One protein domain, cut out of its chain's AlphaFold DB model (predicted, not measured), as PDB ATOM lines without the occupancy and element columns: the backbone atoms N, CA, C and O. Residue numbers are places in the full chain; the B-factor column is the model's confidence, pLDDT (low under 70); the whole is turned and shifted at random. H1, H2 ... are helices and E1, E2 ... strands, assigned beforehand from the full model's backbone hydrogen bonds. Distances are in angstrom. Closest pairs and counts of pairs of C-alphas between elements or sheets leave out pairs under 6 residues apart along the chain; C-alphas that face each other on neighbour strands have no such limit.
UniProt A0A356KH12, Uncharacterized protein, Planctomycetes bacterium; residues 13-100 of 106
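This is residues 13 to 100 of the 106 residues of an uncharacterized protein of Planctomycetes bacterium (UniProt A0A356KH12). A strongly twisted sheet of five antiparallel strands is covered on one face by the long helix H3, with the short H2 over the opposite face and the short H1 only grazing the sheet. The printed part has 88 residues, with three named helices and five named strands in the order H1 E1 H2 E2 E3 E4 E5 H3; the class is mixed, helices and strands. The sheet runs E1 E5 E4 E3 E2. The whole is compact, with a radius of gyration of the C-alphas of 12.0 A, and spans 33 by 26 by 26 A.

Start at H1, residues 13 to 18, which only grazes the sheet with residues 13 to 16. Next, E1, residues 30 to 32, is an edge strand, antiparallel to E5, residues 81 to 87; N 31 and O 86 are 2.9 A apart. H2, residues 41 to 45, lies over E4, residues 71 to 78, at a height over the sheet of 8.3 A; their closest C-alphas, Pro 41 and Ser 75, are 6.7 A apart. E2, residues 52 to 56, and E3, residues 59 to 68, open a meander through E4 to E5, each strand the antiparallel neighbour of the one before. Its hairpins show N 54 and O 63 at 2.8 A, N 64 and O 75 at 2.8 A, and N 85 and O 74 at 2.8 A, within hydrogen-bond range. H3, residues 89 to 99, is on the opposite face from H2, at a height over the sheet of 8.1 A, and runs along the strands, at 19 degrees to E4 on the local plane. Its closest C-alpha pair with E4 is Gly 71 and Pro 89, 4.1 A. In H1, H2 and H3 every O i to N i+4 pair is within hydrogen-bond range.

Find C-alpha 13 at (329.942, 205.976, 78.280), where H1 begins. E3 runs 22.6 A and bends by 64 degrees at residue 62; E4 runs 22.7 A and E5 19.7 A. H3 runs 15.4 A and ends at C-alpha 99, (335.456, 229.364, 76.039).

The two C-alphas farthest apart, Glu 17 and Glu 57, are 33.1 A apart. The printed part has no cut, the link from H1 to E1 is long, and no printed residue is under 70 in pLDDT.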
ATOM      1  N   ALA A  13     330.968 207.019  78.311       91.12
ATOM      2  CA  ALA A  13     329.942 205.976  78.280       91.12
ATOM      3  C   ALA A  13     329.394 205.667  79.683       91.12
ATOM      4  O   ALA A  13     328.185 205.653  79.875       91.12
ATOM      5  N   ALA A  14     330.276 205.517  80.676       89.25
ATOM      6  CA  ALA A  14     329.858 205.280  82.057       89.25
ATOM      7  C   ALA A  14     329.070 206.468  82.633       89.25
ATOM      8  O   ALA A  14     328.077 206.269  83.322       89.25
ATOM      9  N   LEU A  15     329.487 207.704  82.335       89.94
ATOM     10  CA  LEU A  15     328.755 208.898  82.764       89.94
ATOM     11  C   LEU A  15     327.385 208.991  82.093       89.94
ATOM     12  O   LEU A  15     326.417 209.355  82.752       89.94
ATOM     13  N   LEU A  16     327.299 208.635  80.810       88.56
ATOM     14  CA  LEU A  16     326.054 208.638  80.052       88.56
ATOM     15  C   LEU A  16     325.025 207.654  80.632       88.56
ATOM     16  O   LEU A  16     323.839 207.955  80.619       88.56
ATOM     17  N   GLU A  17     325.468 206.517  81.172       87.44
ATOM     18  CA  GLU A  17     324.595 205.500  81.781       87.44
ATOM     19  C   GLU A  17     324.035 205.902  83.155       87.44
ATOM     20  O   GLU A  17     322.948 205.462  83.522       87.44
ATOM     21  N   VAL A  18     324.753 206.727  83.928       81.19
ATOM     22  CA  VAL A  18     324.365 207.065  85.315       81.19
ATOM     23  C   VAL A  18     323.445 208.282  85.433       81.19
ATOM     24  O   VAL A  18     322.989 208.592  86.532       81.19
ATOM     25  N   GLY A  19     323.174 208.989  84.334       76.81
ATOM     26  CA  GLY A  19     322.345 210.192  84.339       76.81
ATOM     27  C   GLY A  19     321.315 210.201  83.218       76.81
ATOM     28  O   GLY A  19     321.563 209.699  82.126       76.81
ATOM     29  N   GLU A  20     320.167 210.836  83.454       89.75
ATOM     30  CA  GLU A  20     319.171 211.101  82.407       89.75
ATOM     31  C   GLU A  20     319.611 212.274  81.511       89.75
ATOM     32  O   GLU A  20     318.960 213.320  81.445       89.75
ATOM     33  N   TRP A  21     320.762 212.129  80.853       94.12
ATOM     34  CA  TRP A  21     321.321 213.158  79.984       94.12
ATOM     35  C   TRP A  21     320.402 213.425  78.794       94.12
ATOM     36  O   TRP A  21     319.966 212.506  78.101       94.12
ATOM     37  N   ARG A  22     320.142 214.703  78.521       95.69
ATOM     38  CA  ARG A  22     319.316 215.142  77.392       95.69
ATOM     39  C   ARG A  22     320.151 215.956  76.432       95.69
ATOM     40  O   ARG A  22     320.771 216.933  76.846       95.69
ATOM     41  N   GLU A  23     320.146 215.574  75.163       95.94
ATOM     42  CA  GLU A  23     320.793 216.366  74.122       95.94
ATOM     43  C   GLU A  23     320.260 217.799  74.132       95.94
ATOM     44  O   GLU A  23     319.063 218.043  74.303       95.94
ATOM     45  N   ILE A  24     321.167 218.754  73.962       94.94
ATOM     46  CA  ILE A  24     320.814 220.164  73.867       94.94
ATOM     47  C   ILE A  24     320.463 220.450  72.396       94.94
ATOM     48  O   ILE A  24     321.337 220.312  71.534       94.94
ATOM     49  N   PRO A  25     319.222 220.870  72.073       94.75
ATOM     50  CA  PRO A  25     318.827 221.146  70.693       94.75
ATOM     51  C   PRO A  25     319.764 222.150  70.008       94.75
ATOM     52  O   PRO A  25     320.126 223.174  70.586       94.75
ATOM     53  N   GLY A  26     320.186 221.841  68.779       92.94
ATOM     54  CA  GLY A  26     321.112 222.680  68.004       92.94
ATOM     55  C   GLY A  26     322.570 222.671  68.492       92.94
ATOM     56  O   GLY A  26     323.405 223.348  67.900       92.94
ATOM     57  N   CYS A  27     322.902 221.897  69.529       93.44
ATOM     58  CA  CYS A  27     324.249 221.786  70.093       93.44
ATOM     59  C   CYS A  27     324.769 220.339  69.976       93.44
ATOM     60  O   CYS A  27     324.800 219.618  70.975       93.44
ATOM     61  N   PRO A  28     325.187 219.887  68.778       94.06
ATOM     62  CA  PRO A  28     325.555 218.491  68.559       94.06
ATOM     63  C   PRO A  28     326.702 218.046  69.473       94.06
ATOM     64  O   PRO A  28     327.680 218.776  69.669       94.06
ATOM     65  N   GLY A  29     326.581 216.834  70.016       95.50
ATOM     66  CA  GLY A  29     327.571 216.240  70.915       95.50
ATOM     67  C   GLY A  29     327.585 216.834  72.324       95.50
ATOM     68  O   GLY A  29     328.579 216.673  73.028       95.50
ATOM     69  N   ARG A  30     326.526 217.548  72.733       97.25
ATOM     70  CA  ARG A  30     326.388 218.121  74.077       97.25
ATOM     71  C   ARG A  30     325.058 217.718  74.697       97.25
ATOM     72  O   ARG A  30     323.999 217.993  74.131       97.25
ATOM     73  N   SER A  31     325.126 217.161  75.898       96.94
ATOM     74  CA  SER A  31     323.957 216.718  76.649       96.94
ATOM     75  C   SER A  31     323.951 217.335  78.040       96.94
ATOM     76  O   SER A  31     324.961 217.323  78.735       96.94
ATOM     77  N   LEU A  32     322.816 217.889  78.450       96.44
ATOM     78  CA  LEU A  32     322.571 218.461  79.770       96.44
ATOM     79  C   LEU A  32     322.139 217.363  80.748       96.44
ATOM     80  O   LEU A  32     321.345 216.505  80.371       96.44
ATOM     81  N   LEU A  33     322.581 217.431  82.006       94.50
ATOM     82  CA  LEU A  33     321.974 216.666  83.101       94.50
ATOM     83  C   LEU A  33     320.886 217.519  83.778       94.50
ATOM     84  O   LEU A  33     321.217 218.447  84.521       94.50
ATOM     85  N   PRO A  34     319.592 217.284  83.508       91.25
ATOM     86  CA  PRO A  34     318.518 218.072  84.099       91.25
ATOM     87  C   PRO A  34     318.345 217.756  85.592       91.25
ATOM     88  O   PRO A  34     318.522 216.625  86.029       91.25
ATOM     89  N   GLY A  35     317.954 218.758  86.382       85.81
ATOM     90  CA  GLY A  35     317.510 218.582  87.774       85.81
ATOM     91  C   GLY A  35     318.605 218.332  88.819       85.81
ATOM     92  O   GLY A  35     318.369 218.579  89.997       85.81
ATOM     93  N   VAL A  36     319.809 217.927  88.418       87.81
ATOM     94  CA  VAL A  36     320.936 217.722  89.339       87.81
ATOM     95  C   VAL A  36     321.651 219.052  89.572       87.81
ATOM     96  O   VAL A  36     322.503 219.446  88.782       87.81
ATOM     97  N   ARG A  37     321.264 219.770  90.635       91.62
ATOM     98  CA  ARG A  37     321.838 221.085  90.992       91.62
ATOM     99  C   ARG A  37     322.772 221.039  92.201       91.62
ATOM    100  O   ARG A  37     323.601 221.925  92.352       91.62
ATOM    101  N   GLN A  38     322.647 220.038  93.067       92.94
ATOM    102  CA  GLN A  38     323.395 219.958  94.326       92.94
ATOM    103  C   GLN A  38     324.671 219.117  94.214       92.94
ATOM    104  O   GLN A  38     325.537 219.226  95.076       92.94
ATOM    105  N   ALA A  39     324.800 218.297  93.167       91.44
ATOM    106  CA  ALA A  39     326.011 217.523  92.925       91.44
ATOM    107  C   ALA A  39     327.063 218.405  92.252       91.44
ATOM    108  O   ALA A  39     326.794 219.042  91.239       91.44
ATOM    109  N   SER A  40     328.268 218.440  92.802       94.94
ATOM    110  CA  SER A  40     329.418 219.067  92.164       94.94
ATOM    111  C   SER A  40     329.974 218.176  91.041       94.94
ATOM    112  O   SER A  40     329.693 216.976  90.976       94.94
ATOM    113  N   PRO A  41     330.858 218.702  90.175       93.62
ATOM    114  CA  PRO A  41     331.562 217.875  89.193       93.62
ATOM    115  C   PRO A  41     332.363 216.731  89.834       93.62
ATOM    116  O   PRO A  41     332.522 215.677  89.224       93.62
ATOM    117  N   ARG A  42     332.851 216.914  91.069       93.38
ATOM    118  CA  ARG A  42     333.576 215.880  91.819       93.38
ATOM    119  C   ARG A  42     332.657 214.744  92.260       93.38
ATOM    120  O   ARG A  42     333.070 213.594  92.175       93.38
ATOM    121  N   ASP A  43     331.415 215.046  92.626       92.25
ATOM    122  CA  ASP A  43     330.417 214.028  92.977       92.25
ATOM    123  C   ASP A  43     330.051 213.153  91.769       92.25
ATOM    124  O   ASP A  43     329.830 211.953  91.914       92.25
ATOM    125  N   LEU A  44     330.050 213.732  90.560       90.56
ATOM    126  CA  LEU A  44     329.771 213.003  89.316       90.56
ATOM    127  C   LEU A  44     330.962 212.174  88.816       90.56
ATOM    128  O   LEU A  44     330.784 211.085  88.275       90.56
ATOM    129  N   LEU A  45     332.180 212.704  88.942       91.00
ATOM    130  CA  LEU A  45     333.385 212.122  88.336       91.00
ATOM    131  C   LEU A  45     334.208 211.263  89.307       91.00
ATOM    132  O   LEU A  45     335.061 210.479  88.880       91.00
ATOM    133  N   GLY A  46     333.956 211.412  90.606       87.81
ATOM    134  CA  GLY A  46     334.719 210.801  91.682       87.81
ATOM    135  C   GLY A  46     336.033 211.527  91.995       87.81
ATOM    136  O   GLY A  46     336.551 212.344  91.234       87.81
ATOM    137  N   GLU A  47     336.623 211.169  93.135       85.50
ATOM    138  CA  GLU A  47     337.755 211.889  93.741       85.50
ATOM    139  C   GLU A  47     339.031 211.963  92.893       85.50
ATOM    140  O   GLU A  47     339.847 212.873  93.049       85.50
ATOM    141  N   ARG A  48     339.227 211.000  91.990       83.12
ATOM    142  CA  ARG A  48     340.443 210.902  91.170       83.12
ATOM    143  C   ARG A  48     340.385 211.734  89.895       83.12
ATOM    144  O   ARG A  48     341.380 211.778  89.180       83.12
ATOM    145  N   ALA A  49     339.245 212.345  89.589       86.56
ATOM    146  CA  ALA A  49     339.110 213.160  88.398       86.56
ATOM    147  C   ALA A  49     339.843 214.496  88.561       86.56
ATOM    148  O   ALA A  49     339.689 215.203  89.563       86.56
ATOM    149  N   THR A  50     340.615 214.856  87.540       90.88
ATOM    150  CA  THR A  50     341.237 216.174  87.444       90.88
ATOM    151  C   THR A  50     340.191 217.169  86.959       90.88
ATOM    152  O   THR A  50     339.747 217.109  85.815       90.88
ATOM    153  N   ILE A  51     339.795 218.085  87.840       94.19
ATOM    154  CA  ILE A  51     338.835 219.148  87.538       94.19
ATOM    155  C   ILE A  51     339.580 220.475  87.614       94.19
ATOM    156  O   ILE A  51     340.200 220.789  88.628       94.19
ATOM    157  N   THR A  52     339.507 221.251  86.540       95.50
ATOM    158  CA  THR A  52     340.086 222.596  86.464       95.50
ATOM    159  C   THR A  52     338.969 223.630  86.482       95.50
ATOM    160  O   THR A  52     337.942 223.431  85.833       95.50
ATOM    161  N   ARG A  53     339.149 224.709  87.248       97.06
ATOM    162  CA  ARG A  53     338.197 225.820  87.363       97.06
ATOM    163  C   ARG A  53     338.729 227.024  86.595       97.06
ATOM    164  O   ARG A  53     339.900 227.363  86.744       97.06
ATOM    165  N   HIS A  54     337.862 227.667  85.820       96.75
ATOM    166  CA  HIS A  54     338.191 228.782  84.936       96.75
ATOM    167  C   HIS A  54     337.182 229.914  85.115       96.75
ATOM    168  O   HIS A  54     335.977 229.668  85.137       96.75
ATOM    169  N   GLU A  55     337.684 231.141  85.198       96.25
ATOM    170  CA  GLU A  55     336.886 232.353  84.998       96.25
ATOM    171  C   GLU A  55     336.987 232.726  83.515       96.25
ATOM    172  O   GLU A  55     338.093 232.781  82.974       96.25
ATOM    173  N   VAL A  56     335.857 232.939  82.840       93.56
ATOM    174  CA  VAL A  56     335.816 233.186  81.390       93.56
ATOM    175  C   VAL A  56     335.145 234.530  81.144       93.56
ATOM    176  O   VAL A  56     334.030 234.744  81.600       93.56
ATOM    177  N   GLU A  57     335.779 235.418  80.379       87.00
ATOM    178  CA  GLU A  57     335.297 236.791  80.134       87.00
ATOM    179  C   GLU A  57     333.853 236.850  79.582       87.00
ATOM    180  O   GLU A  57     333.113 237.788  79.858       87.00
ATOM    181  N   GLY A  58     333.418 235.813  78.854       81.62
ATOM    182  CA  GLY A  58     332.062 235.678  78.307       81.62
ATOM    183  C   GLY A  58     331.089 234.807  79.113       81.62
ATOM    184  O   GLY A  58     329.971 234.580  78.650       81.62
ATOM    185  N   ALA A  59     331.484 234.281  80.277       87.06
ATOM    186  CA  ALA A  59     330.609 233.500  81.149       87.06
ATOM    187  C   ALA A  59     330.554 234.147  82.544       87.06
ATOM    188  O   ALA A  59     331.584 234.234  83.204       87.06
ATOM    189  N   PRO A  60     329.371 234.575  83.024       90.38
ATOM    190  CA  PRO A  60     329.259 235.208  84.340       90.38
ATOM    191  C   PRO A  60     329.499 234.225  85.495       90.38
ATOM    192  O   PRO A  60     329.810 234.646  86.604       90.38
ATOM    193  N   ASP A  61     329.322 232.931  85.229       95.19
ATOM    194  CA  ASP A  61     329.461 231.847  86.193       95.19
ATOM    195  C   ASP A  61     330.789 231.099  85.948       95.19
ATOM    196  O   ASP A  61     331.083 230.772  84.787       95.19
ATOM    197  N   PRO A  62     331.548 230.745  87.001       96.81
ATOM    198  CA  PRO A  62     332.765 229.947  86.887       96.81
ATOM    199  C   PRO A  62     332.533 228.618  86.168       96.81
ATOM    200  O   PRO A  62     331.531 227.925  86.385       96.81
ATOM    201  N   VAL A  63     333.497 228.224  85.334       97.69
ATOM    202  CA  VAL A  63     333.418 227.009  84.517       97.69
ATOM    203  C   VAL A  63     334.387 225.954  85.030       97.69
ATOM    204  O   VAL A  63     335.594 226.163  85.106       97.69
ATOM    205  N   HIS A  64     333.856 224.781  85.347       97.56
ATOM    206  CA  HIS A  64     334.602 223.608  85.770       97.56
ATOM    207  C   HIS A  64     334.686 222.607  84.622       97.56
ATOM    208  O   HIS A  64     333.669 222.200  84.059       97.56
ATOM    209  N   VAL A  65     335.903 222.185  84.294       97.25
ATOM    210  CA  VAL A  65     336.192 221.321  83.150       97.25
ATOM    211  C   VAL A  65     336.975 220.098  83.604       97.25
ATOM    212  O   VAL A  65     337.990 220.223  84.295       97.25
ATOM    213  N   ALA A  66     336.536 218.925  83.154       95.50
ATOM    214  CA  ALA A  66     337.273 217.676  83.286       95.50
ATOM    215  C   ALA A  66     337.223 216.894  81.972       95.50
ATOM    216  O   ALA A  66     336.142 216.632  81.433       95.50
ATOM    217  N   ALA A  67     338.390 216.507  81.462       94.88
ATOM    218  CA  ALA A  67     338.465 215.543  80.377       94.88
ATOM    219  C   ALA A  67     338.180 214.144  80.935       94.88
ATOM    220  O   ALA A  67     338.578 213.810  82.048       94.88
ATOM    221  N   VAL A  68     337.466 213.336  80.158       92.69
ATOM    222  CA  VAL A  68     337.185 211.936  80.489       92.69
ATOM    223  C   VAL A  68     337.462 211.083  79.264       92.69
ATOM    224  O   VAL A  68     337.478 211.574  78.131       92.69
ATOM    225  N   ARG A  69     337.655 209.775  79.439       92.12
ATOM    226  CA  ARG A  69     337.865 208.910  78.273       92.12
ATOM    227  C   ARG A  69     336.626 208.938  77.372       92.12
ATOM    228  O   ARG A  69     335.559 208.479  77.775       92.12
ATOM    229  N   GLY A  70     336.797 209.426  76.145       93.25
ATOM    230  CA  GLY A  70     335.721 209.535  75.157       93.25
ATOM    231  C   GLY A  70     334.902 210.824  75.234       93.25
ATOM    232  O   GLY A  70     333.816 210.849  74.670       93.25
ATOM    233  N   GLY A  71     335.381 211.878  75.906       95.44
ATOM    234  CA  GLY A  71     334.689 213.166  75.927       95.44
ATOM    235  C   GLY A  71     335.150 214.090  77.049       95.44
ATOM    236  O   GLY A  71     336.327 214.124  77.411       95.44
ATOM    237  N   GLY A  72     334.207 214.825  77.628       96.19
ATOM    238  CA  GLY A  72     334.478 215.674  78.781       96.19
ATOM    239  C   GLY A  72     333.222 216.195  79.460       96.19
ATOM    240  O   GLY A  72     332.154 216.309  78.851       96.19
ATOM    241  N   LEU A  73     333.367 216.535  80.737       96.81
ATOM    242  CA  LEU A  73     332.346 217.214  81.518       96.81
ATOM    243  C   LEU A  73     332.682 218.706  81.588       96.81
ATOM    244  O   LEU A  73     333.794 219.082  81.961       96.81
ATOM    245  N   ILE A  74     331.704 219.548  81.255       97.56
ATOM    246  CA  ILE A  74     331.756 220.998  81.460       97.56
ATOM    247  C   ILE A  74     330.603 221.360  82.379       97.56
ATOM    248  O   ILE A  74     329.446 221.087  82.056       97.56
ATOM    249  N   SER A  75     330.921 221.965  83.516       97.44
ATOM    250  CA  SER A  75     329.942 222.359  84.522       97.44
ATOM    251  C   SER A  75     330.059 223.837  84.839       97.44
ATOM    252  O   SER A  75     331.166 224.346  84.958       97.44
ATOM    253  N   TYR A  76     328.929 224.510  84.998       97.00
ATOM    254  CA  TYR A  76     328.875 225.900  85.438       97.00
ATOM    255  C   TYR A  76     328.449 225.946  86.905       97.00
ATOM    256  O   TYR A  76     327.468 225.288  87.272       97.00
ATOM    257  N   GLU A  77     329.178 226.705  87.717       96.56
ATOM    258  CA  GLU A  77     328.851 226.979  89.118       96.56
ATOM    259  C   GLU A  77     327.904 228.184  89.187       96.56
ATOM    260  O   GLU A  77     328.345 229.323  89.075       96.56
ATOM    261  N   LYS A  78     326.593 227.953  89.321       94.75
ATOM    262  CA  LYS A  78     325.598 229.033  89.417       94.75
ATOM    263  C   LYS A  78     325.213 229.289  90.872       94.75
ATOM    264  O   LYS A  78     325.343 228.415  91.724       94.75
ATOM    265  N   ALA A  79     324.615 230.452  91.136       92.88
ATOM    266  CA  ALA A  79     324.117 230.820  92.467       92.88
ATOM    267  C   ALA A  79     323.156 229.780  93.089       92.88
ATOM    268  O   ALA A  79     323.173 229.563  94.295       92.88
ATOM    269  N   GLU A  80     322.336 229.117  92.267       91.25
ATOM    270  CA  GLU A  80     321.362 228.100  92.703       91.25
ATOM    271  C   GLU A  80     321.884 226.655  92.578       91.25
ATOM    272  O   GLU A  80     321.111 225.697  92.662       91.25
ATOM    273  N   GLY A  81     323.182 226.481  92.324       94.62
ATOM    274  CA  GLY A  81     323.834 225.184  92.172       94.62
ATOM    275  C   GLY A  81     324.423 224.954  90.783       94.62
ATOM    276  O   GLY A  81     324.731 225.880  90.037       94.62
ATOM    277  N   TRP A  82     324.594 223.693  90.416       96.75
ATOM    278  CA  TRP A  82     325.399 223.293  89.268       96.75
ATOM    279  C   TRP A  82     324.590 223.080  87.994       96.75
ATOM    280  O   TRP A  82     323.443 222.637  88.019       96.75
ATOM    281  N   VAL A  83     325.204 223.367  86.848       96.56
ATOM    282  CA  VAL A  83     324.674 222.991  85.530       96.56
ATOM    283  C   VAL A  83     325.719 222.174  84.799       96.56
ATOM    284  O   VAL A  83     326.757 222.709  84.419       96.56
ATOM    285  N   HIS A  84     325.431 220.894  84.571       96.69
ATOM    286  CA  HIS A  84     326.372 219.957  83.967       96.69
ATOM    287  C   HIS A  84     326.036 219.668  82.517       96.69
ATOM    288  O   HIS A  84     324.898 219.338  82.179       96.69
ATOM    289  N   THR A  85     327.059 219.699  81.673       96.94
ATOM    290  CA  THR A  85     326.982 219.193  80.309       96.94
ATOM    291  C   THR A  85     328.040 218.126  80.089       96.94
ATOM    292  O   THR A  85     329.229 218.370  80.308       96.94
ATOM    293  N   LEU A  86     327.603 216.944  79.669       97.19
ATOM    294  CA  LEU A  86     328.459 215.872  79.190       97.19
ATOM    295  C   LEU A  86     328.607 216.037  77.680       97.19
ATOM    296  O   LEU A  86     327.630 216.276  76.971       97.19
ATOM    297  N   ASN A  87     329.838 215.964  77.196       98.06
ATOM    298  CA  ASN A  87     330.156 216.304  75.820       98.06
ATOM    299  C   ASN A  87     330.918 215.144  75.174       98.06
ATOM    300  O   ASN A  87     331.829 214.587  75.795       98.06
ATOM    301  N   THR A  88     330.569 214.809  73.930       97.25
ATOM    302  CA  THR A  88     331.386 213.930  73.074       97.25
ATOM    303  C   THR A  88     332.755 214.581  72.831       97.25
ATOM    304  O   THR A  88     332.915 215.770  73.125       97.25
ATOM    305  N   PRO A  89     333.761 213.873  72.283       96.69
ATOM    306  CA  PRO A  89     335.077 214.465  72.042       96.69
ATOM    307  C   PRO A  89     335.006 215.748  71.203       96.69
ATOM    308  O   PRO A  89     335.585 216.767  71.568       96.69
ATOM    309  N   GLU A  90     334.229 215.734  70.122       97.00
ATOM    310  CA  GLU A  90     334.093 216.860  69.196       97.00
ATOM    311  C   GLU A  90     333.325 218.019  69.841       97.00
ATOM    312  O   GLU A  90     333.723 219.178  69.716       97.00
ATOM    313  N   GLY A  91     332.237 217.710  70.560       97.31
ATOM    314  CA  GLY A  91     331.446 218.705  71.283       97.31
ATOM    315  C   GLY A  91     332.247 219.378  72.398       97.31
ATOM    316  O   GLY A  91     332.156 220.592  72.576       97.31
ATOM    317  N   PHE A  92     333.074 218.600  73.100       97.56
ATOM    318  CA  PHE A  92     333.949 219.076  74.163       97.56
ATOM    319  C   PHE A  92     335.009 220.029  73.616       97.56
ATOM    320  O   PHE A  92     335.087 221.170  74.063       97.56
ATOM    321  N   LEU A  93     335.761 219.605  72.595       96.56
ATOM    322  CA  LEU A  93     336.798 220.422  71.960       96.56
ATOM    323  C   LEU A  93     336.244 221.738  71.415       96.56
ATOM    324  O   LEU A  93     336.803 222.801  71.686       96.56
ATOM    325  N   ARG A  94     335.116 221.681  70.694       96.94
ATOM    326  CA  ARG A  94     334.456 222.881  70.170       96.94
ATOM    327  C   ARG A  94     334.079 223.837  71.297       96.94
ATOM    328  O   ARG A  94     334.359 225.026  71.198       96.94
ATOM    329  N   LYS A  95     333.494 223.323  72.385       96.00
ATOM    330  CA  LYS A  95     333.068 224.177  73.495       96.00
ATOM    331  C   LYS A  95     334.246 224.781  74.260       96.00
ATOM    332  O   LYS A  95     334.169 225.936  74.661       96.00
ATOM    333  N   LEU A  96     335.336 224.040  74.442       96.56
ATOM    334  CA  LEU A  96     336.550 224.574  75.058       96.56
ATOM    335  C   LEU A  96     337.176 225.693  74.220       96.56
ATOM    336  O   LEU A  96     337.548 226.719  74.780       96.56
ATOM    337  N   ALA A  97     337.207 225.536  72.893       95.69
ATOM    338  CA  ALA A  97     337.676 226.580  71.984       95.69
ATOM    339  C   ALA A  97     336.814 227.853  72.067       95.69
ATOM    340  O   ALA A  97     337.361 228.947  72.162       95.69
ATOM    341  N   GLU A  98     335.482 227.720  72.108       94.50
ATOM    342  CA  GLU A  98     334.562 228.853  72.324       94.50
ATOM    343  C   GLU A  98     334.802 229.570  73.662       94.50
ATOM    344  O   GLU A  98     334.603 230.777  73.757       94.50
ATOM    345  N   LEU A  99     335.192 228.828  74.702       94.44
ATOM    346  CA  LEU A  99     335.456 229.364  76.039       94.44
ATOM    347  C   LEU A  99     336.896 229.876  76.212       94.44
ATOM    348  O   LEU A  99     337.212 230.417  77.266       94.44
ATOM    349  N   GLY A 100     337.777 229.683  75.223       95.25
ATOM    350  CA  GLY A 100     339.200 230.017  75.341       95.25
ATOM    351  C   GLY A 100     339.964 229.155  76.357       95.25
ATOM    352  O   GLY A 100     340.999 229.582  76.864       95.25
TER     353      GLY A 100